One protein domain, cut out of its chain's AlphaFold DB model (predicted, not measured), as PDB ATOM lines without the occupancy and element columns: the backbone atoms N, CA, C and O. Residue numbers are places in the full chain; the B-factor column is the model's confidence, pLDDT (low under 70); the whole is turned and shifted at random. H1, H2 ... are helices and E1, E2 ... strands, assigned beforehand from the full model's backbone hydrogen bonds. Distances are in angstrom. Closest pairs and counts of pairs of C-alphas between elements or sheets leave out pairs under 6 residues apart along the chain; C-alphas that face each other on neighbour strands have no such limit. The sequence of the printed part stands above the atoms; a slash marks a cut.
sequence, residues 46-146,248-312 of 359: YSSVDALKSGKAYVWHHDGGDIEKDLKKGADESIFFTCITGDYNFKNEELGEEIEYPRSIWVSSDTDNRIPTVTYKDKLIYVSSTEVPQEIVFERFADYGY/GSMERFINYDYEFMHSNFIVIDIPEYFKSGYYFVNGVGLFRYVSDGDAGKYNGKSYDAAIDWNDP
ATOM      1  N   TYR A  46      -7.214 -29.368  38.269       95.00
ATOM      2  CA  TYR A  46      -7.698 -28.875  39.553       95.00
ATOM      3  C   TYR A  46      -6.693 -27.909  40.173       95.00
ATOM      4  O   TYR A  46      -5.483 -28.089  40.054       95.00
ATOM      5  N   SER A  47      -7.193 -26.901  40.882       94.00
ATOM      6  CA  SER A  47      -6.362 -25.923  41.591       94.00
ATOM      7  C   SER A  47      -6.147 -26.249  43.073       94.00
ATOM      8  O   SER A  47      -5.380 -25.577  43.761       94.00
ATOM      9  N   SER A  48      -6.839 -27.267  43.592       92.50
ATOM     10  CA  SER A  48      -6.777 -27.671  44.997       92.50
ATOM     11  C   SER A  48      -6.881 -29.183  45.151       92.50
ATOM     12  O   SER A  48      -7.588 -29.863  44.405       92.50
ATOM     13  N   VAL A  49      -6.216 -29.675  46.189       91.50
ATOM     14  CA  VAL A  49      -6.146 -31.084  46.585       91.50
ATOM     15  C   VAL A  49      -7.481 -31.633  47.075       91.50
ATOM     16  O   VAL A  49      -7.756 -32.822  46.928       91.50
ATOM     17  N   ASP A  50      -8.348 -30.757  47.586       91.00
ATOM     18  CA  ASP A  50      -9.685 -31.112  48.071       91.00
ATOM     19  C   ASP A  50     -10.607 -31.602  46.945       91.00
ATOM     20  O   ASP A  50     -11.622 -32.250  47.202       91.00
ATOM     21  N   ALA A  51     -10.279 -31.272  45.693       92.19
ATOM     22  CA  ALA A  51     -11.045 -31.681  44.524       92.19
ATOM     23  C   ALA A  51     -10.551 -33.002  43.907       92.19
ATOM     24  O   ALA A  51     -11.203 -33.535  43.005       92.19
ATOM     25  N   LEU A  52      -9.422 -33.535  44.388       93.19
ATOM     26  CA  LEU A  52      -8.865 -34.793  43.907       93.19
ATOM     27  C   LEU A  52      -9.695 -35.980  44.398       93.19
ATOM     28  O   LEU A  52     -10.271 -35.970  45.487       93.19
ATOM     29  N   LYS A  53      -9.759 -37.023  43.574       93.31
ATOM     30  CA  LYS A  53     -10.596 -38.199  43.805       93.31
ATOM     31  C   LYS A  53      -9.739 -39.393  44.188       93.31
ATOM     32  O   LYS A  53      -8.677 -39.604  43.619       93.31
ATOM     33  N   SER A  54     -10.251 -40.185  45.126       94.25
ATOM     34  CA  SER A  54      -9.672 -41.482  45.482       94.25
ATOM     35  C   SER A  54      -9.609 -42.422  44.275       94.25
ATOM     36  O   SER A  54     -10.509 -42.395  43.435       94.25
ATOM     37  N   GLY A  55      -8.580 -43.269  44.230       92.75
ATOM     38  CA  GLY A  55      -8.345 -44.253  43.173       92.75
ATOM     39  C   GLY A  55      -7.803 -43.639  41.882       92.75
ATOM     40  O   GLY A  55      -8.067 -44.156  40.798       92.75
ATOM     41  N   LYS A  56      -7.122 -42.488  41.964       94.50
ATOM     42  CA  LYS A  56      -6.597 -41.764  40.797       94.50
ATOM     43  C   LYS A  56      -5.174 -41.273  41.027       94.50
ATOM     44  O   LYS A  56      -4.798 -40.914  42.144       94.50
ATOM     45  N   ALA A  57      -4.421 -41.229  39.930       96.12
ATOM     46  CA  ALA A  57      -3.119 -40.587  39.856       96.12
ATOM     47  C   ALA A  57      -3.237 -39.201  39.207       96.12
ATOM     48  O   ALA A  57      -4.073 -38.971  38.325       96.12
ATOM     49  N   TYR A  58      -2.391 -38.282  39.659       97.19
ATOM     50  CA  TYR A  58      -2.309 -36.923  39.141       97.19
ATOM     51  C   TYR A  58      -0.854 -36.481  39.028       97.19
ATOM     52  O   TYR A  58       0.016 -36.969  39.745       97.19
ATOM     53  N   VAL A  59      -0.611 -35.494  38.178       97.44
ATOM     54  CA  VAL A  59       0.637 -34.740  38.117       97.44
ATOM     55  C   VAL A  59       0.405 -33.385  38.763       97.44
ATOM     56  O   VAL A  59      -0.481 -32.643  38.343       97.44
ATOM     57  N   TRP A  60       1.190 -33.061  39.783       97.06
ATOM     58  CA  TRP A  60       1.323 -31.695  40.265       97.06
ATOM     59  C   TRP A  60       2.392 -30.972  39.442       97.06
ATOM     60  O   TRP A  60       3.531 -31.435  39.369       97.06
ATOM     61  N   HIS A  61       2.016 -29.842  38.852       95.19
ATOM     62  CA  HIS A  61       2.890 -28.933  38.120       95.19
ATOM     63  C   HIS A  61       2.511 -27.491  38.467       95.19
ATOM     64  O   HIS A  61       1.368 -27.077  38.267       95.19
ATOM     65  N   HIS A  62       3.475 -26.724  38.971       93.12
ATOM     66  CA  HIS A  62       3.316 -25.301  39.255       93.12
ATOM     67  C   HIS A  62       4.663 -24.603  39.049       93.12
ATOM     68  O   HIS A  62       5.624 -24.835  39.787       93.12
ATOM     69  N   ASP A  63       4.744 -23.740  38.039       89.75
ATOM     70  CA  ASP A  63       5.986 -23.067  37.658       89.75
ATOM     71  C   ASP A  63       6.539 -22.181  38.787       89.75
ATOM     72  O   ASP A  63       5.989 -21.138  39.139       89.75
ATOM     73  N   GLY A  64       7.672 -22.598  39.366       86.88
ATOM     74  CA  GLY A  64       8.270 -21.934  40.535       86.88
ATOM     75  C   GLY A  64       7.451 -22.086  41.825       86.88
ATOM     76  O   GLY A  64       7.747 -21.416  42.820       86.88
ATOM     77  N   GLY A  65       6.435 -22.948  41.793       89.06
ATOM     78  CA  GLY A  65       5.572 -23.297  42.904       89.06
ATOM     79  C   GLY A  65       6.239 -24.226  43.910       89.06
ATOM     80  O   GLY A  65       7.368 -24.690  43.748       89.06
ATOM     81  N   ASP A  66       5.520 -24.475  44.995       90.94
ATOM     82  CA  ASP A  66       5.954 -25.334  46.088       90.94
ATOM     83  C   ASP A  66       4.735 -26.113  46.567       90.94
ATOM     84  O   ASP A  66       3.785 -25.521  47.091       90.94
ATOM     85  N   ILE A  67       4.772 -27.433  46.382       91.50
ATOM     86  CA  ILE A  67       3.638 -28.299  46.685       91.50
ATOM     87  C   ILE A  67       3.196 -28.146  48.147       91.50
ATOM     88  O   ILE A  67       2.001 -28.064  48.407       91.50
ATOM     89  N   GLU A  68       4.108 -27.971  49.111       90.88
ATOM     90  CA  GLU A  68       3.737 -27.784  50.520       90.88
ATOM     91  C   GLU A  68       2.970 -26.482  50.774       90.88
ATOM     92  O   GLU A  68       2.180 -26.380  51.725       90.88
ATOM     93  N   LYS A  69       3.226 -25.451  49.963       90.44
ATOM     94  CA  LYS A  69       2.482 -24.190  50.016       90.44
ATOM     95  C   LYS A  69       1.121 -24.337  49.348       90.44
ATOM     96  O   LYS A  69       0.133 -23.865  49.921       90.44
ATOM     97  N   ASP A  70       1.069 -25.015  48.209       91.38
ATOM     98  CA  ASP A  70      -0.156 -25.241  47.441       91.38
ATOM     99  C   ASP A  70      -1.152 -26.115  48.209       91.38
ATOM    100  O   ASP A  70      -2.345 -25.813  48.233       91.38
ATOM    101  N   LEU A  71      -0.663 -27.106  48.963       87.31
ATOM    102  CA  LEU A  71      -1.468 -27.920  49.882       87.31
ATOM    103  C   LEU A  71      -2.265 -27.075  50.889       87.31
ATOM    104  O   LEU A  71      -3.356 -27.456  51.302       87.31
ATOM    105  N   LYS A  72      -1.722 -25.932  51.329       84.62
ATOM    106  CA  LYS A  72      -2.311 -25.124  52.413       84.62
ATOM    107  C   LYS A  72      -3.324 -24.096  51.930       84.62
ATOM    108  O   LYS A  72      -4.128 -23.626  52.734       84.62
ATOM    109  N   LYS A  73      -3.217 -23.650  50.679       82.12
ATOM    110  CA  LYS A  73      -3.959 -22.483  50.175       82.12
ATOM    111  C   LYS A  73      -4.707 -22.743  48.871       82.12
ATOM    112  O   LYS A  73      -5.570 -21.938  48.533       82.12
ATOM    113  N   GLY A  74      -4.392 -23.835  48.174       81.81
ATOM    114  CA  GLY A  74      -4.709 -23.990  46.760       81.81
ATOM    115  C   GLY A  74      -3.945 -22.984  45.893       81.81
ATOM    116  O   GLY A  74      -3.203 -22.135  46.398       81.81
ATOM    117  N   ALA A  75      -4.162 -23.077  44.587       88.00
ATOM    118  CA  ALA A  75      -3.677 -22.128  43.595       88.00
ATOM    119  C   ALA A  75      -4.841 -21.384  42.917       88.00
ATOM    120  O   ALA A  75      -5.998 -21.812  42.963       88.00
ATOM    121  N   ASP A  76      -4.528 -20.254  42.282       87.12
ATOM    122  CA  ASP A  76      -5.486 -19.513  41.449       87.12
ATOM    123  C   ASP A  76      -5.701 -20.195  40.083       87.12
ATOM    124  O   ASP A  76      -6.712 -19.965  39.417       87.12
ATOM    125  N   GLU A  77      -4.761 -21.049  39.680       92.00
ATOM    126  CA  GLU A  77      -4.782 -21.822  38.442       92.00
ATOM    127  C   GLU A  77      -4.807 -23.330  38.709       92.00
ATOM    128  O   GLU A  77      -4.567 -23.789  39.828       92.00
ATOM    129  N   SER A  78      -5.129 -24.111  37.679       94.94
ATOM    130  CA  SER A  78      -5.030 -25.565  37.766       94.94
ATOM    131  C   SER A  78      -3.565 -25.986  37.842       94.94
ATOM    132  O   SER A  78      -2.795 -25.675  36.941       94.94
ATOM    133  N   ILE A  79      -3.223 -26.729  38.889       95.81
ATOM    134  CA  ILE A  79      -1.866 -27.224  39.163       95.81
ATOM    135  C   ILE A  79      -1.822 -28.745  39.346       95.81
ATOM    136  O   ILE A  79      -0.747 -29.325  39.365       95.81
ATOM    137  N   PHE A  80      -2.976 -29.407  39.476       96.44
ATOM    138  CA  PHE A  80      -3.092 -30.865  39.517       96.44
ATOM    139  C   PHE A  80      -3.781 -31.354  38.249       96.44
ATOM    140  O   PHE A  80      -4.920 -30.970  37.991       96.44
ATOM    141  N   PHE A  81      -3.129 -32.224  37.489       96.62
ATOM    142  CA  PHE A  81      -3.603 -32.728  36.201       96.62
ATOM    143  C   PHE A  81      -3.802 -34.239  36.280       96.62
ATOM    144  O   PHE A  81      -2.924 -34.960  36.732       96.62
ATOM    145  N   THR A  82      -4.970 -34.728  35.882       96.75
ATOM    146  CA  THR A  82      -5.327 -36.149  35.998       96.75
ATOM    147  C   THR A  82      -4.523 -36.973  35.000       96.75
ATOM    148  O   THR A  82      -4.528 -36.655  33.814       96.75
ATOM    149  N   CYS A  83      -3.906 -38.063  35.452       96.81
ATOM    150  CA  CYS A  83      -3.366 -39.079  34.552       96.81
ATOM    151  C   CYS A  83      -4.544 -39.823  33.903       96.81
ATOM    152  O   CYS A  83      -5.289 -40.530  34.584       96.81
ATOM    153  N   ILE A  84      -4.773 -39.612  32.606       94.00
ATOM    154  CA  ILE A  84      -5.867 -40.263  31.868       94.00
ATOM    155  C   ILE A  84      -5.512 -41.714  31.544       94.00
ATOM    156  O   ILE A  84      -4.342 -42.031  31.425       94.00
ATOM    157  N   THR A  85      -6.487 -42.600  31.357       90.38
ATOM    158  CA  THR A  85      -6.191 -44.003  31.014       90.38
ATOM    159  C   THR A  85      -6.156 -44.288  29.518       90.38
ATOM    160  O   THR A  85      -5.495 -45.229  29.108       90.38
ATOM    161  N   GLY A  86      -6.880 -43.499  28.716       91.81
ATOM    162  CA  GLY A  86      -7.268 -43.933  27.372       91.81
ATOM    163  C   GLY A  86      -8.244 -45.113  27.417       91.81
ATOM    164  O   GLY A  86      -8.771 -45.463  28.483       91.81
ATOM    165  N   ASP A  87      -8.471 -45.705  26.252       94.81
ATOM    166  CA  ASP A  87      -9.030 -47.043  26.106       94.81
ATOM    167  C   ASP A  87      -7.898 -48.068  26.137       94.81
ATOM    168  O   ASP A  87      -6.785 -47.776  25.721       94.81
ATOM    169  N   TYR A  88      -8.145 -49.258  26.672       94.81
ATOM    170  CA  TYR A  88      -7.105 -50.273  26.835       94.81
ATOM    171  C   TYR A  88      -7.713 -51.672  26.934       94.81
ATOM    172  O   TYR A  88      -8.886 -51.825  27.301       94.81
ATOM    173  N   ASN A  89      -6.923 -52.691  26.589       92.75
ATOM    174  CA  ASN A  89      -7.408 -54.064  26.408       92.75
ATOM    175  C   ASN A  89      -7.199 -55.011  27.605       92.75
ATOM    176  O   ASN A  89      -7.619 -56.160  27.540       92.75
ATOM    177  N   PHE A  90      -6.623 -54.535  28.708       92.19
ATOM    178  CA  PHE A  90      -6.266 -55.330  29.895       92.19
ATOM    179  C   PHE A  90      -7.072 -54.929  31.145       92.19
ATOM    180  O   PHE A  90      -6.547 -54.765  32.247       92.19
ATOM    181  N   LYS A  91      -8.378 -54.703  30.973       89.00
ATOM    182  CA  LYS A  91      -9.274 -54.268  32.059       89.00
ATOM    183  C   LYS A  91      -9.389 -55.333  33.146       89.00
ATOM    184  O   LYS A  91      -9.737 -56.472  32.839       89.00
ATOM    185  N   ASN A  92      -9.244 -54.919  34.405       87.38
ATOM    186  CA  ASN A  92      -9.198 -55.770  35.608       87.38
ATOM    187  C   ASN A  92      -7.922 -56.618  35.751       87.38
ATOM    188  O   ASN A  92      -7.823 -57.422  36.677       87.38
ATOM    189  N   GLU A  93      -6.953 -56.441  34.856       89.94
ATOM    190  CA  GLU A  93      -5.657 -57.124  34.867       89.94
ATOM    191  C   GLU A  93      -4.504 -56.117  34.924       89.94
ATOM    192  O   GLU A  93      -3.350 -56.468  34.703       89.94
ATOM    193  N   GLU A  94      -4.782 -54.853  35.254       91.06
ATOM    194  CA  GLU A  94      -3.801 -53.768  35.195       91.06
ATOM    195  C   GLU A  94      -2.579 -54.035  36.093       91.06
ATOM    196  O   GLU A  94      -1.440 -53.675  35.778       91.06
ATOM    197  N   LEU A  95      -2.811 -54.723  37.213       90.12
ATOM    198  CA  LEU A  95      -1.774 -55.139  38.152       90.12
ATOM    199  C   LEU A  95      -1.341 -56.604  37.980       90.12
ATOM    200  O   LEU A  95      -0.434 -57.033  38.684       90.12
ATOM    201  N   GLY A  96      -1.929 -57.353  37.042       85.38
ATOM    202  CA  GLY A  96      -1.575 -58.748  36.789       85.38
ATOM    203  C   GLY A  96      -0.146 -58.896  36.265       85.38
ATOM    204  O   GLY A  96       0.298 -58.093  35.439       85.38
ATOM    205  N   GLU A  97       0.566 -59.913  36.748       81.31
ATOM    206  CA  GLU A  97       1.901 -60.297  36.257       81.31
ATOM    207  C   GLU A  97       1.819 -61.209  35.028       81.31
ATOM    208  O   GLU A  97       2.676 -61.152  34.149       81.31
ATOM    209  N   GLU A  98       0.773 -62.033  34.952       82.75
ATOM    210  CA  GLU A  98       0.510 -62.880  33.794       82.75
ATOM    211  C   GLU A  98      -0.089 -62.028  32.668       82.75
ATOM    212  O   GLU A  98      -1.065 -61.297  32.860       82.75
ATOM    213  N   ILE A  99       0.534 -62.096  31.492       80.69
ATOM    214  CA  ILE A  99       0.112 -61.375  30.291       80.69
ATOM    215  C   ILE A  99      -0.399 -62.414  29.297       80.69
ATOM    216  O   ILE A  99       0.390 -63.083  28.633       80.69
ATOM    217  N   GLU A 100      -1.723 -62.566  29.216       77.81
ATOM    218  CA  GLU A 100      -2.353 -63.455  28.231       77.81
ATOM    219  C   GLU A 100      -2.275 -62.872  26.813       77.81
ATOM    220  O   GLU A 100      -2.020 -63.595  25.852       77.81
ATOM    221  N   TYR A 101      -2.445 -61.551  26.699       83.56
ATOM    222  CA  TYR A 101      -2.415 -60.805  25.442       83.56
ATOM    223  C   TYR A 101      -1.508 -59.582  25.558       83.56
ATOM    224  O   TYR A 101      -1.482 -58.950  26.619       83.56
ATOM    225  N   PRO A 102      -0.818 -59.175  24.476       91.12
ATOM    226  CA  PRO A 102      -0.051 -57.939  24.488       91.12
ATOM    227  C   PRO A 102      -0.932 -56.745  24.887       91.12
ATOM    228  O   PRO A 102      -2.035 -56.532  24.366       91.12
ATOM    229  N   ARG A 103      -0.448 -55.962  25.852       95.00
ATOM    230  CA  ARG A 103      -1.197 -54.848  26.431       95.00
ATOM    231  C   ARG A 103      -1.088 -53.617  25.544       95.00
ATOM    232  O   ARG A 103       0.011 -53.185  25.207       95.00
ATOM    233  N   SER A 104      -2.235 -53.048  25.193       96.56
ATOM    234  CA  SER A 104      -2.340 -51.854  24.356       96.56
ATOM    235  C   SER A 104      -3.163 -50.768  25.039       96.56
ATOM    236  O   SER A 104      -4.171 -51.065  25.685       96.56
ATOM    237  N   ILE A 105      -2.744 -49.515  24.860       97.75
ATOM    238  CA  ILE A 105      -3.509 -48.319  25.217       97.75
ATOM    239  C   ILE A 105      -3.757 -47.503  23.946       97.75
ATOM    240  O   ILE A 105      -2.854 -47.271  23.144       97.75
ATOM    241  N   TRP A 106      -4.983 -47.024  23.792       98.00
ATOM    242  CA  TRP A 106      -5.454 -46.188  22.701       98.00
ATOM    243  C   TRP A 106      -5.939 -44.852  23.254       98.00
ATOM    244  O   TRP A 106      -6.801 -44.787  24.132       98.00
ATOM    245  N   VAL A 107      -5.387 -43.756  22.739       97.25
ATOM    246  CA  VAL A 107      -5.800 -42.406  23.129       97.25
ATOM    247  C   VAL A 107      -6.244 -41.637  21.895       97.25
ATOM    248  O   VAL A 107      -5.450 -41.348  21.003       97.25
ATOM    249  N   SER A 108      -7.520 -41.255  21.851       96.31
ATOM    250  CA  SER A 108      -8.045 -40.409  20.777       96.31
ATOM    251  C   SER A 108      -7.272 -39.091  20.672       96.31
ATOM    252  O   SER A 108      -6.986 -38.439  21.684       96.31
ATOM    253  N   SER A 109      -7.002 -38.656  19.441       95.12
ATOM    254  CA  SER A 109      -6.301 -37.415  19.109       95.12
ATOM    255  C   SER A 109      -6.940 -36.160  19.707       95.12
ATOM    256  O   SER A 109      -6.224 -35.186  19.959       95.12
ATOM    257  N   ASP A 110      -8.245 -36.207  19.983       93.44
ATOM    258  CA  ASP A 110      -9.022 -35.148  20.637       93.44
ATOM    259  C   ASP A 110      -8.718 -35.023  22.139       93.44
ATOM    260  O   ASP A 110      -8.983 -33.990  22.756       93.44
ATOM    261  N   THR A 111      -8.181 -36.086  22.740       93.00
ATOM    262  CA  THR A 111      -7.897 -36.195  24.179       93.00
ATOM    263  C   THR A 111      -6.425 -36.382  24.511       93.00
ATOM    264  O   THR A 111      -6.050 -36.291  25.673       93.00
ATOM    265  N   ASP A 112      -5.577 -36.609  23.516       93.94
ATOM    266  CA  ASP A 112      -4.147 -36.882  23.678       93.94
ATOM    267  C   ASP A 112      -3.370 -35.712  24.320       93.94
ATOM    268  O   ASP A 112      -2.349 -35.871  24.989       93.94
ATOM    269  N   ASN A 113      -3.879 -34.486  24.202       92.69
ATOM    270  CA  ASN A 113      -3.358 -33.323  24.929       92.69
ATOM    271  C   ASN A 113      -3.627 -33.360  26.443       92.69
ATOM    272  O   ASN A 113      -3.105 -32.512  27.162       92.69
ATOM    273  N   ARG A 114      -4.435 -34.311  26.920       93.94
ATOM    274  CA  ARG A 114      -4.767 -34.501  28.336       93.94
ATOM    275  C   ARG A 114      -3.832 -35.484  29.033       93.94
ATOM    276  O   ARG A 114      -3.924 -35.596  30.249       93.94
ATOM    277  N   ILE A 115      -2.943 -36.175  28.309       95.88
ATOM    278  CA  ILE A 115      -1.846 -36.930  28.932       95.88
ATOM    279  C   ILE A 115      -0.900 -35.906  29.578       95.88
ATOM    280  O   ILE A 115      -0.249 -35.145  28.846       95.88
ATOM    281  N   PRO A 116      -0.822 -35.843  30.920       95.94
ATOM    282  CA  PRO A 116       0.018 -34.863  31.586       95.94
ATOM    283  C   PRO A 116       1.495 -35.191  31.360       95.94
ATOM    284  O   PRO A 116       1.874 -36.353  31.206       95.94
ATOM    285  N   THR A 117       2.333 -34.155  31.327       95.44
ATOM    286  CA  THR A 117       3.791 -34.302  31.230       95.44
ATOM    287  C   THR A 117       4.421 -34.115  32.601       95.44
ATOM    288  O   THR A 117       4.042 -33.200  33.325       95.44
ATOM    289  N   VAL A 118       5.379 -34.974  32.927       95.94
ATOM    290  CA  VAL A 118       6.174 -34.954  34.150       95.94
ATOM    291  C   VAL A 118       7.631 -34.726  33.778       95.94
ATOM    292  O   VAL A 118       8.190 -35.424  32.932       95.94
ATOM    293  N   THR A 119       8.243 -33.757  34.436       93.56
ATOM    294  CA  THR A 119       9.673 -33.451  34.409       93.56
ATOM    295  C   THR A 119      10.225 -33.484  35.835       93.56
ATOM    296  O   THR A 119       9.470 -33.613  36.799       93.56
ATOM    297  N   TYR A 120      11.531 -33.272  36.006       85.81
ATOM    298  CA  TYR A 120      12.165 -33.172  37.330       85.81
ATOM    299  C   TYR A 120      11.581 -32.087  38.259       85.81
ATOM    300  O   TYR A 120      11.861 -32.075  39.459       85.81
ATOM    301  N   LYS A 121      10.809 -31.136  37.717       89.44
ATOM    302  CA  LYS A 121      10.161 -30.063  38.487       89.44
ATOM    303  C   LYS A 121       8.794 -30.458  39.040       89.44
ATOM    304  O   LYS A 121       8.265 -29.747  39.891       89.44
ATOM    305  N   ASP A 122       8.239 -31.555  38.547       95.31
ATOM    306  CA  ASP A 122       6.861 -31.961  38.780       95.31
ATOM    307  C   ASP A 122       6.805 -33.079  39.820       95.31
ATOM    308  O   ASP A 122       7.825 -33.664  40.192       95.31
ATOM    309  N   LYS A 123       5.603 -33.377  40.322       96.12
ATOM    310  CA  LYS A 123       5.382 -34.490  41.254       96.12
ATOM    311  C   LYS A 123       4.271 -35.394  40.752       96.12
ATOM    312  O   LYS A 123       3.180 -34.919  40.445       96.12
ATOM    313  N   LEU A 124       4.534 -36.695  40.723       97.12
ATOM    314  CA  LEU A 124       3.500 -37.701  40.527       97.12
ATOM    315  C   LEU A 124       2.846 -37.992  41.877       97.12
ATOM    316  O   LEU A 124       3.537 -38.247  42.862       97.12
ATOM    317  N   ILE A 125       1.521 -37.930  41.943       95.88
ATOM    318  CA  ILE A 125       0.774 -38.145  43.182       95.88
ATOM    319  C   ILE A 125      -0.297 -39.212  43.001       95.88
ATOM    320  O   ILE A 125      -0.928 -39.305  41.947       95.88
ATOM    321  N   TYR A 126      -0.541 -39.980  44.058       95.31
ATOM    322  CA  TYR A 126      -1.602 -40.982  44.106       95.31
ATOM    323  C   TYR A 126      -2.541 -40.728  45.283       95.31
ATOM    324  O   TYR A 126      -2.109 -40.559  46.425       95.31
ATOM    325  N   VAL A 127      -3.839 -40.687  44.989       94.56
ATOM    326  CA  VAL A 127      -4.900 -40.351  45.941       94.56
ATOM    327  C   VAL A 127      -5.698 -41.614  46.237       94.56
ATOM    328  O   VAL A 127      -6.259 -42.226  45.328       94.56
ATOM    329  N   SER A 128      -5.816 -41.977  47.512       92.62
ATOM    330  CA  SER A 128      -6.599 -43.132  47.951       92.62
ATOM    331  C   SER A 128      -7.196 -42.895  49.335       92.62
ATOM    332  O   SER A 128      -6.524 -42.408  50.242       92.62
ATOM    333  N   SER A 129      -8.478 -43.220  49.497       91.81
ATOM    334  CA  SER A 129      -9.208 -43.141  50.767       91.81
ATOM    335  C   SER A 129      -9.341 -44.492  51.475       91.81
ATOM    336  O   SER A 129      -9.849 -44.537  52.598       91.81
ATOM    337  N   THR A 130      -8.912 -45.580  50.831       89.75
ATOM    338  CA  THR A 130      -9.086 -46.957  51.309       89.75
ATOM    339  C   THR A 130      -7.773 -47.570  51.772       89.75
ATOM    340  O   THR A 130      -7.714 -48.116  52.872       89.75
ATOM    341  N   GLU A 131      -6.719 -47.448  50.967       87.94
ATOM    342  CA  GLU A 131      -5.424 -48.073  51.233       87.94
ATOM    343  C   GLU A 131      -4.248 -47.282  50.658       87.94
ATOM    344  O   GLU A 131      -4.369 -46.598  49.641       87.94
ATOM    345  N   VAL A 132      -3.100 -47.398  51.320       88.38
ATOM    346  CA  VAL A 132      -1.815 -46.962  50.771       88.38
ATOM    347  C   VAL A 132      -1.236 -48.155  50.008       88.38
ATOM    348  O   VAL A 132      -1.183 -49.241  50.592       88.38
ATOM    349  N   PRO A 133      -0.835 -47.993  48.736       87.94
ATOM    350  CA  PRO A 133      -0.274 -49.090  47.957       87.94
ATOM    351  C   PRO A 133       0.997 -49.623  48.629       87.94
ATOM    352  O   PRO A 133       1.826 -48.848  49.107       87.94
ATOM    353  N   GLN A 134       1.131 -50.950  48.693       88.38
ATOM    354  CA  GLN A 134       2.354 -51.594  49.191       88.38
ATOM    355  C   GLN A 134       3.487 -51.502  48.172       88.38
ATOM    356  O   GLN A 134       4.650 -51.471  48.556       88.38
ATOM    357  N   GLU A 135       3.123 -51.433  46.896       92.12
ATOM    358  CA  GLU A 135       4.017 -51.406  45.748       92.12
ATOM    359  C   GLU A 135       3.457 -50.403  44.740       92.12
ATOM    360  O   GLU A 135       2.240 -50.295  44.561       92.12
ATOM    361  N   ILE A 136       4.345 -49.664  44.089       94.38
ATOM    362  CA  ILE A 136       4.030 -48.783  42.976       94.38
ATOM    363  C   ILE A 136       4.485 -49.466  41.695       94.38
ATOM    364  O   ILE A 136       5.676 -49.599  41.429       94.38
ATOM    365  N   VAL A 137       3.522 -49.873  40.884       94.62
ATOM    366  CA  VAL A 137       3.755 -50.467  39.576       94.62
ATOM    367  C   VAL A 137       3.802 -49.365  38.531       94.62
ATOM    368  O   VAL A 137       2.848 -48.601  38.376       94.62
ATOM    369  N   PHE A 138       4.882 -49.331  37.764       97.00
ATOM    370  CA  PHE A 138       4.978 -48.565  36.533       97.00
ATOM    371  C   PHE A 138       5.064 -49.523  35.359       97.00
ATOM    372  O   PHE A 138       6.023 -50.278  35.247       97.00
ATOM    373  N   GLU A 139       4.097 -49.467  34.457       97.00
ATOM    374  CA  GLU A 139       4.198 -50.137  33.167       97.00
ATOM    375  C   GLU A 139       4.507 -49.092  32.097       97.00
ATOM    376  O   GLU A 139       3.761 -48.131  31.916       97.00
ATOM    377  N   ARG A 140       5.654 -49.228  31.442       97.31
ATOM    378  CA  ARG A 140       6.105 -48.353  30.367       97.31
ATOM    379  C   ARG A 140       5.575 -48.873  29.039       97.31
ATOM    380  O   ARG A 140       5.675 -50.063  28.750       97.31
ATOM    381  N   PHE A 141       5.063 -47.961  28.225       97.62
ATOM    382  CA  PHE A 141       4.533 -48.259  26.906       97.62
ATOM    383  C   PHE A 141       5.341 -47.550  25.816       97.62
ATOM    384  O   PHE A 141       5.655 -46.362  25.934       97.62
ATOM    385  N   ALA A 142       5.634 -48.283  24.745       97.12
ATOM    386  CA  ALA A 142       6.185 -47.766  23.505       97.12
ATOM    387  C   ALA A 142       5.132 -46.946  22.741       97.12
ATOM    388  O   ALA A 142       3.967 -47.335  22.666       97.12
ATOM    389  N   ASP A 143       5.553 -45.822  22.166       96.94
ATOM    390  CA  ASP A 143       4.782 -44.947  21.282       96.94
ATOM    391  C   ASP A 143       4.885 -45.451  19.829       96.94
ATOM    392  O   ASP A 143       5.975 -45.498  19.250       96.94
ATOM    393  N   TYR A 144       3.748 -45.818  19.228       95.94
ATOM    394  CA  TYR A 144       3.655 -46.227  17.819       95.94
ATOM    395  C   TYR A 144       3.029 -45.156  16.912       95.94
ATOM    396  O   TYR A 144       2.792 -45.385  15.721       95.94
ATOM    397  N   GLY A 145       2.787 -43.965  17.455       95.00
ATOM    398  CA  GLY A 145       2.191 -42.828  16.784       95.00
ATOM    399  C   GLY A 145       0.686 -42.968  16.567       95.00
ATOM    400  O   GLY A 145      -0.009 -43.787  17.174       95.00
ATOM    401  N   TYR A 146       0.160 -42.118  15.685       96.75
ATOM    402  CA  TYR A 146      -1.256 -42.145  15.330       96.75
ATOM    403  C   TYR A 146      -1.548 -43.235  14.305       96.75
ATOM    404  O   TYR A 146      -0.943 -43.259  13.234       96.75
ATOM    405  N   GLY A 248       1.963 -49.602  23.017       96.88
ATOM    406  CA  GLY A 248       2.113 -51.021  23.373       96.88
ATOM    407  C   GLY A 248       3.035 -51.213  24.565       96.88
ATOM    408  O   GLY A 248       4.036 -50.516  24.679       96.88
ATOM    409  N   SER A 249       2.692 -52.135  25.460       95.69
ATOM    410  CA  SER A 249       3.496 -52.417  26.653       95.69
ATOM    411  C   SER A 249       4.913 -52.855  26.285       95.69
ATOM    412  O   SER A 249       5.109 -53.583  25.313       95.69
ATOM    413  N   MET A 250       5.891 -52.361  27.044       94.25
ATOM    414  CA  MET A 250       7.315 -52.509  26.748       94.25
ATOM    415  C   MET A 250       8.098 -53.011  27.965       94.25
ATOM    416  O   MET A 250       8.806 -54.006  27.872       94.25
ATOM    417  N   GLU A 251       7.977 -52.333  29.109       94.75
ATOM    418  CA  GLU A 251       8.741 -52.645  30.325       94.75
ATOM    419  C   GLU A 251       7.868 -52.446  31.562       94.75
ATOM    420  O   GLU A 251       6.937 -51.639  31.552       94.75
ATOM    421  N   ARG A 252       8.171 -53.145  32.656       93.44
ATOM    422  CA  ARG A 252       7.432 -53.016  33.914       93.44
ATOM    423  C   ARG A 252       8.399 -52.915  35.083       93.44
ATOM    424  O   ARG A 252       9.329 -53.703  35.183       93.44
ATOM    425  N   PHE A 253       8.146 -51.959  35.968       94.50
ATOM    426  CA  PHE A 253       8.981 -51.651  37.123       94.50
ATOM    427  C   PHE A 253       8.137 -51.626  38.391       94.50
ATOM    428  O   PHE A 253       6.997 -51.153  38.381       94.50
ATOM    429  N   ILE A 254       8.722 -52.096  39.489       92.44
ATOM    430  CA  ILE A 254       8.133 -52.015  40.824       92.44
ATOM    431  C   ILE A 254       8.990 -51.063  41.652       92.44
ATOM    432  O   ILE A 254      10.202 -51.233  41.756       92.44
ATOM    433  N   ASN A 255       8.351 -50.052  42.229       90.31
ATOM    434  CA  ASN A 255       8.953 -49.127  43.176       90.31
ATOM    435  C   ASN A 255       8.222 -49.211  44.524       90.31
ATOM    436  O   ASN A 255       7.022 -49.462  44.577       90.31
ATOM    437  N   TYR A 256       8.930 -48.963  45.619       91.50
ATOM    438  CA  TYR A 256       8.373 -48.921  46.972       91.50
ATOM    439  C   TYR A 256       8.427 -47.516  47.585       91.50
ATOM    440  O   TYR A 256       7.819 -47.282  48.631       91.50
ATOM    441  N   ASP A 257       9.122 -46.583  46.931       91.75
ATOM    442  CA  ASP A 257       9.413 -45.262  47.473       91.75
ATOM    443  C   ASP A 257       8.273 -44.263  47.219       91.75
ATOM    444  O   ASP A 257       7.852 -43.998  46.085       91.75
ATOM    445  N   TYR A 258       7.761 -43.709  48.320       94.19
ATOM    446  CA  TYR A 258       6.786 -42.628  48.326       94.19
ATOM    447  C   TYR A 258       6.880 -41.790  49.608       94.19
ATOM    448  O   TYR A 258       7.259 -42.269  50.680       94.19
ATOM    449  N   GLU A 259       6.424 -40.542  49.524       94.56
ATOM    450  CA  GLU A 259       6.375 -39.609  50.649       94.56
ATOM    451  C   GLU A 259       4.933 -39.264  51.055       94.56
ATOM    452  O   GLU A 259       4.063 -38.958  50.231       94.56
ATOM    453  N   PHE A 260       4.670 -39.258  52.366       93.44
ATOM    454  CA  PHE A 260       3.404 -38.775  52.919       93.44
ATOM    455  C   PHE A 260       3.383 -37.247  53.011       93.44
ATOM    456  O   PHE A 260       4.088 -36.644  53.822       93.44
ATOM    457  N   MET A 261       2.453 -36.615  52.299       90.06
ATOM    458  CA  MET A 261       2.353 -35.151  52.243       90.06
ATOM    459  C   MET A 261       1.531 -34.512  53.370       90.06
ATOM    460  O   MET A 261       1.194 -33.331  53.294       90.06
ATOM    461  N   HIS A 262       1.169 -35.271  54.411       83.75
ATOM    462  CA  HIS A 262       0.190 -34.841  55.426       83.75
ATOM    463  C   HIS A 262      -1.123 -34.325  54.789       83.75
ATOM    464  O   HIS A 262      -1.729 -33.365  55.264       83.75
ATOM    465  N   SER A 263      -1.540 -34.973  53.697       83.88
ATOM    466  CA  SER A 263      -2.706 -34.639  52.870       83.88
ATOM    467  C   SER A 263      -3.478 -35.918  52.498       83.88
ATOM    468  O   SER A 263      -3.228 -36.985  53.055       83.88
ATOM    469  N   ASN A 264      -4.419 -35.831  51.557       86.06
ATOM    470  CA  ASN A 264      -5.195 -36.951  51.010       86.06
ATOM    471  C   ASN A 264      -4.449 -37.789  49.947       86.06
ATOM    472  O   ASN A 264      -5.083 -38.584  49.256       86.06
ATOM    473  N   PHE A 265      -3.132 -37.617  49.797       92.12
ATOM    474  CA  PHE A 265      -2.322 -38.318  48.800       92.12
ATOM    475  C   PHE A 265      -0.893 -38.586  49.274       92.12
ATOM    476  O   PHE A 265      -0.404 -37.963  50.225       92.12
ATOM    477  N   ILE A 266      -0.232 -39.486  48.551       94.69
ATOM    478  CA  ILE A 266       1.216 -39.706  48.591       94.69
ATOM    479  C   ILE A 266       1.868 -39.111  47.341       94.69
ATOM    480  O   ILE A 266       1.243 -39.069  46.278       94.69
ATOM    481  N   VAL A 267       3.109 -38.650  47.473       96.19
ATOM    482  CA  VAL A 267       3.980 -38.339  46.332       96.19
ATOM    483  C   VAL A 267       4.769 -39.594  46.008       96.19
ATOM    484  O   VAL A 267       5.392 -40.160  46.899       96.19
ATOM    485  N   ILE A 268       4.705 -40.031  44.759       95.38
ATOM    486  CA  ILE A 268       5.453 -41.178  44.259       95.38
ATOM    487  C   ILE A 268       6.795 -40.678  43.736       95.38
ATOM    488  O   ILE A 268       6.829 -39.751  42.919       95.38
ATOM    489  N   ASP A 269       7.876 -41.324  44.159       92.62
ATOM    490  CA  ASP A 269       9.195 -41.056  43.604       92.62
ATOM    491  C   ASP A 269       9.347 -41.764  42.254       92.62
ATOM    492  O   ASP A 269       9.056 -42.952  42.103       92.62
ATOM    493  N   ILE A 270       9.762 -41.007  41.237       93.50
ATOM    494  CA  ILE A 270      10.076 -41.559  39.918       93.50
ATOM    495  C   ILE A 270      11.540 -42.006  39.949       93.50
ATOM    496  O   ILE A 270      12.398 -41.169  40.241       93.50
ATOM    497  N   PRO A 271      11.844 -43.282  39.652       93.00
ATOM    498  CA  PRO A 271      13.216 -43.771  39.675       93.00
ATOM    499  C   PRO A 271      14.144 -42.985  38.741       93.00
ATOM    500  O   PRO A 271      13.785 -42.667  37.607       93.00
ATOM    501  N   GLU A 272      15.372 -42.716  39.192       92.44
ATOM    502  CA  GLU A 272      16.346 -41.900  38.443       92.44
ATOM    503  C   GLU A 272      16.752 -42.516  37.094       92.44
ATOM    504  O   GLU A 272      17.163 -41.798  36.184       92.44
ATOM    505  N   TYR A 273      16.629 -43.839  36.950       93.50
ATOM    506  CA  TYR A 273      16.943 -44.558  35.716       93.50
ATOM    507  C   TYR A 273      15.837 -44.468  34.652       93.50
ATOM    508  O   TYR A 273      16.027 -44.968  33.542       93.50
ATOM    509  N   PHE A 274      14.681 -43.862  34.955       95.38
ATOM    510  CA  PHE A 274      13.618 -43.702  33.965       95.38
ATOM    511  C   PHE A 274      14.095 -42.838  32.793       95.38
ATOM    512  O   PHE A 274      14.678 -41.763  32.962       95.38
ATOM    513  N   LYS A 275      13.800 -43.305  31.582       96.62
ATOM    514  CA  LYS A 275      14.022 -42.585  30.328       96.62
ATOM    515  C   LYS A 275      12.750 -41.857  29.906       96.62
ATOM    516  O   LYS A 275      11.668 -42.128  30.416       96.62
ATOM    517  N   SER A 276      12.868 -40.919  28.969       97.44
ATOM    518  CA  SER A 276      11.691 -40.278  28.378       97.44
ATOM    519  C   SER A 276      10.750 -41.348  27.799       97.44
ATOM    520  O   SER A 276      11.195 -42.251  27.094       97.44
ATOM    521  N   GLY A 277       9.459 -41.285  28.121       97.06
ATOM    522  CA  GLY A 277       8.526 -42.359  27.776       97.06
ATOM    523  C   GLY A 277       7.112 -42.146  28.305       97.06
ATOM    524  O   GLY A 277       6.829 -41.159  28.993       97.06
ATOM    525  N   TYR A 278       6.226 -43.089  27.996       97.69
ATOM    526  CA  TYR A 278       4.852 -43.122  28.492       97.69
ATOM    527  C   TYR A 278       4.720 -44.194  29.568       97.69
ATOM    528  O   TYR A 278       5.099 -45.341  29.355       97.69
ATOM    529  N   TYR A 279       4.188 -43.814  30.724       97.81
ATOM    530  CA  TYR A 279       4.139 -44.665  31.908       97.81
ATOM    531  C   TYR A 279       2.717 -44.739  32.450       97.81
ATOM    532  O   TYR A 279       2.079 -43.717  32.710       97.81
ATOM    533  N   PHE A 280       2.226 -45.958  32.630       97.25
ATOM    534  CA  PHE A 280       0.957 -46.276  33.258       97.25
ATOM    535  C   PHE A 280       1.211 -46.665  34.714       97.25
ATOM    536  O   PHE A 280       1.817 -47.698  34.995       97.25
ATOM    537  N   VAL A 281       0.794 -45.811  35.650       96.19
ATOM    538  CA  VAL A 281       1.065 -46.007  37.081       96.19
ATOM    539  C   VAL A 281      -0.109 -46.681  37.776       96.19
ATOM    540  O   VAL A 281      -1.254 -46.246  37.634       96.19
ATOM    541  N   ASN A 282       0.182 -47.731  38.548       90.81
ATOM    542  CA  ASN A 282      -0.752 -48.487  39.389       90.81
ATOM    543  C   ASN A 282      -2.054 -48.900  38.695       90.81
ATOM    544  O   ASN A 282      -3.088 -49.037  39.341       90.81
ATOM    545  N   GLY A 283      -2.036 -49.053  37.374       89.12
ATOM    546  CA  GLY A 283      -3.240 -49.373  36.625       89.12
ATOM    547  C   GLY A 283      -4.275 -48.244  36.516       89.12
ATOM    548  O   GLY A 283      -5.365 -48.467  36.001       89.12
ATOM    549  N   VAL A 284      -3.983 -47.035  37.013       92.69
ATOM    550  CA  VAL A 284      -4.996 -45.975  37.181       92.69
ATOM    551  C   VAL A 284      -4.842 -44.790  36.235       92.69
ATOM    552  O   VAL A 284      -5.773 -43.983  36.135       92.69
ATOM    553  N   GLY A 285      -3.700 -44.645  35.559       94.62
ATOM    554  CA  GLY A 285      -3.496 -43.532  34.638       94.62
ATOM    555  C   GLY A 285      -2.129 -43.488  33.963       94.62
ATOM    556  O   GLY A 285      -1.114 -43.875  34.535       94.62
ATOM    557  N   LEU A 286      -2.137 -42.958  32.745       97.19
ATOM    558  CA  LEU A 286      -1.008 -42.718  31.861       97.19
ATOM    559  C   LEU A 286      -0.467 -41.299  32.062       97.19
ATOM    560  O   LEU A 286      -1.232 -40.329  32.127       97.19
ATOM    561  N   PHE A 287       0.854 -41.168  32.095       97.50
ATOM    562  CA  PHE A 287       1.556 -39.890  32.025       97.50
ATOM    563  C   PHE A 287       2.759 -39.984  31.085       97.50
ATOM    564  O   PHE A 287       3.290 -41.062  30.826       97.50
ATOM    565  N   ARG A 288       3.186 -38.831  30.569       97.62
ATOM    566  CA  ARG A 288       4.399 -38.689  29.763       97.62
ATOM    567  C   ARG A 288       5.527 -38.223  30.668       97.62
ATOM    568  O   ARG A 288       5.406 -37.163  31.270       97.62
ATOM    569  N   TYR A 289       6.617 -38.966  30.750       97.31
ATOM    570  CA  TYR A 289       7.822 -38.525  31.440       97.31
ATOM    571  C   TYR A 289       8.834 -37.985  30.432       97.31
ATOM    572  O   TYR A 289       9.062 -38.593  29.388       97.31
ATOM    573  N   VAL A 290       9.436 -36.839  30.741       96.75
ATOM    574  CA  VAL A 290      10.520 -36.242  29.956       96.75
ATOM    575  C   VAL A 290      11.734 -36.111  30.859       96.75
ATOM    576  O   VAL A 290      11.732 -35.319  31.805       96.75
ATOM    577  N   SER A 291      12.769 -36.887  30.547       95.62
ATOM    578  CA  SER A 291      14.025 -36.870  31.295       95.62
ATOM    579  C   SER A 291      14.775 -35.543  31.120       95.62
ATOM    580  O   SER A 291      14.603 -34.826  30.128       95.62
ATOM    581  N   ASP A 292      15.683 -35.236  32.046       92.50
ATOM    582  CA  ASP A 292      16.520 -34.030  31.984       92.50
ATOM    583  C   ASP A 292      17.331 -33.925  30.684       92.50
ATOM    584  O   ASP A 292      17.523 -32.830  30.149       92.50
ATOM    585  N   GLY A 293      17.776 -35.068  30.147       92.19
ATOM    586  CA  GLY A 293      18.524 -35.141  28.891       92.19
ATOM    587  C   GLY A 293      17.719 -34.698  27.665       92.19
ATOM    588  O   GLY A 293      18.298 -34.235  26.677       92.19
ATOM    589  N   ASP A 294      16.391 -34.778  27.746       95.25
ATOM    590  CA  ASP A 294      15.466 -34.447  26.664       95.25
ATOM    591  C   ASP A 294      14.625 -33.199  26.927       95.25
ATOM    592  O   ASP A 294      14.033 -32.658  25.991       95.25
ATOM    593  N   ALA A 295      14.637 -32.664  28.150       91.00
ATOM    594  CA  ALA A 295      13.873 -31.476  28.528       91.00
ATOM    595  C   ALA A 295      14.125 -30.270  27.600       91.00
ATOM    596  O   ALA A 295      13.219 -29.484  27.335       91.00
ATOM    597  N   GLY A 296      15.348 -30.124  27.072       89.94
ATOM    598  CA  GLY A 296      15.696 -29.063  26.118       89.94
ATOM    599  C   GLY A 296      15.302 -29.335  24.659       89.94
ATOM    600  O   GLY A 296      15.302 -28.404  23.854       89.94
ATOM    601  N   LYS A 297      15.005 -30.590  24.304       92.94
ATOM    602  CA  LYS A 297      14.588 -31.005  22.954       92.94
ATOM    603  C   LYS A 297      13.068 -31.058  22.825       92.94
ATOM    604  O   LYS A 297      12.551 -30.775  21.748       92.94
ATOM    605  N   TYR A 298      12.387 -31.406  23.916       94.06
ATOM    606  CA  TYR A 298      10.950 -31.606  23.943       94.06
ATOM    607  C   TYR A 298      10.182 -30.341  23.536       94.06
ATOM    608  O   TYR A 298      10.377 -29.251  24.077       94.06
ATOM    609  N   ASN A 299       9.278 -30.487  22.571       92.62
ATOM    610  CA  ASN A 299       8.553 -29.386  21.942       92.62
ATOM    611  C   ASN A 299       7.229 -29.013  22.646       92.62
ATOM    612  O   ASN A 299       6.524 -28.114  22.176       92.62
ATOM    613  N   GLY A 300       6.872 -29.705  23.736       90.69
ATOM    614  CA  GLY A 300       5.661 -29.451  24.525       90.69
ATOM    615  C   GLY A 300       4.362 -30.039  23.962       90.69
ATOM    616  O   GLY A 300       3.286 -29.717  24.463       90.69
ATOM    617  N   LYS A 301       4.413 -30.849  22.898       89.44
ATOM    618  CA  LYS A 301       3.226 -31.443  22.262       89.44
ATOM    619  C   LYS A 301       3.013 -32.890  22.688       89.44
ATOM    620  O   LYS A 301       3.919 -33.546  23.193       89.44
ATOM    621  N   SER A 302       1.805 -33.392  22.425       82.81
ATOM    622  CA  SER A 302       1.435 -34.774  22.742       82.81
ATOM    623  C   SER A 302       2.270 -35.832  22.040       82.81
ATOM    624  O   SER A 302       2.451 -36.912  22.588       82.81
ATOM    625  N   TYR A 303       2.772 -35.490  20.855       80.94
ATOM    626  CA  TYR A 303       3.671 -36.297  20.051       80.94
ATOM    627  C   TYR A 303       4.843 -35.419  19.606       80.94
ATOM    628  O   TYR A 303       4.640 -34.328  19.051       80.94
ATOM    629  N   ASP A 304       6.059 -35.896  19.846       88.38
ATOM    630  CA  ASP A 304       7.291 -35.221  19.452       88.38
ATOM    631  C   ASP A 304       8.291 -36.217  18.870       88.38
ATOM    632  O   ASP A 304       8.962 -36.934  19.605       88.38
ATOM    633  N   ALA A 305       8.426 -36.212  17.545       85.88
ATOM    634  CA  ALA A 305       9.366 -37.069  16.828       85.88
ATOM    635  C   ALA A 305      10.850 -36.725  17.083       85.88
ATOM    636  O   ALA A 305      11.728 -37.408  16.562       85.88
ATOM    637  N   ALA A 306      11.157 -35.643  17.814       89.50
ATOM    638  CA  ALA A 306      12.526 -35.314  18.215       89.50
ATOM    639  C   ALA A 306      12.997 -36.083  19.460       89.50
ATOM    640  O   ALA A 306      14.195 -36.071  19.755       89.50
ATOM    641  N   ILE A 307      12.072 -36.707  20.191       94.56
ATOM    642  CA  ILE A 307      12.357 -37.557  21.345       94.56
ATOM    643  C   ILE A 307      12.208 -39.014  20.916       94.56
ATOM    644  O   ILE A 307      11.247 -39.367  20.234       94.56
ATOM    645  N   ASP A 308      13.161 -39.845  21.324       95.19
ATOM    646  CA  ASP A 308      13.017 -41.292  21.235       95.19
ATOM    647  C   ASP A 308      12.278 -41.787  22.483       95.19
ATOM    648  O   ASP A 308      12.855 -41.901  23.563       95.19
ATOM    649  N   TRP A 309      10.971 -42.011  22.344       95.44
ATOM    650  CA  TRP A 309      10.107 -42.471  23.436       95.44
ATOM    651  C   TRP A 309      10.290 -43.960  23.753       95.44
ATOM    652  O   TRP A 309       9.855 -44.415  24.815       95.44
ATOM    653  N   ASN A 310      10.956 -44.696  22.856       96.38
ATOM    654  CA  ASN A 310      11.023 -46.154  22.848       96.38
ATOM    655  C   ASN A 310      12.442 -46.671  23.142       96.38
ATOM    656  O   ASN A 310      12.693 -47.862  22.992       96.38
ATOM    657  N   ASP A 311      13.367 -45.805  23.574       96.06
ATOM    658  CA  ASP A 311      14.715 -46.212  23.991       96.06
ATOM    659  C   ASP A 311      14.627 -47.117  25.243       96.06
ATOM    660  O   ASP A 311      14.214 -46.624  26.303       96.06
ATOM    661  N   PRO A 312      14.972 -48.419  25.167       95.62
ATOM    662  CA  PRO A 312      14.785 -49.375  26.262       95.62
ATOM    663  C   PRO A 312      15.632 -49.035  27.493       95.62
ATOM    664  O   PRO A 312      16.747 -48.520  27.380       95.62
TER     665      PRO A 312
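AT A GLANCE: This is residues 46 to 146 and 248 to 312 of the 359 residues of an uncharacterized protein of Lachnospiraceae bacterium C10 (UniProt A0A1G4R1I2). Little of this domain is regular: two twisted sheets, strands crossed, form a sandwich among loops, H1 at one end. Of 166 printed residues, 61 are in one named helix and ten strands, E1 H1 E2 to E10: mostly strand. The antiparallel sheets run E2 E1 E4 E8 E7 and E6 E5 E9 E10. It is compact, radius of gyration of the C-alphas 15.4 A, spans 43 by 37 by 31 A.

HOW THE PARTS SIT: See antiparallel neighbours E1, residues 56 to 60, and E4, 123 to 127: N 58 to O 125, 2.9 A. In the other sheet, E5, residues 136 to 146, neighbours E9, 277 to 281: N 139 to O 280, 2.9 A. H1, residues 67 to 73, on neither sheet, has 2 of 3 O i to N i+4 pairs within hydrogen-bond range.

IN THESE COORDINATES: Find C-alpha 56 at (-6.597, -41.764, 40.797) and C-alpha 146 at (-1.256, -42.145, 15.330).

THE WHOLE: Residues 147 to 247 are cut, leaving 12.4 A between C-alphas; no printed residue is under 70 pLDDT.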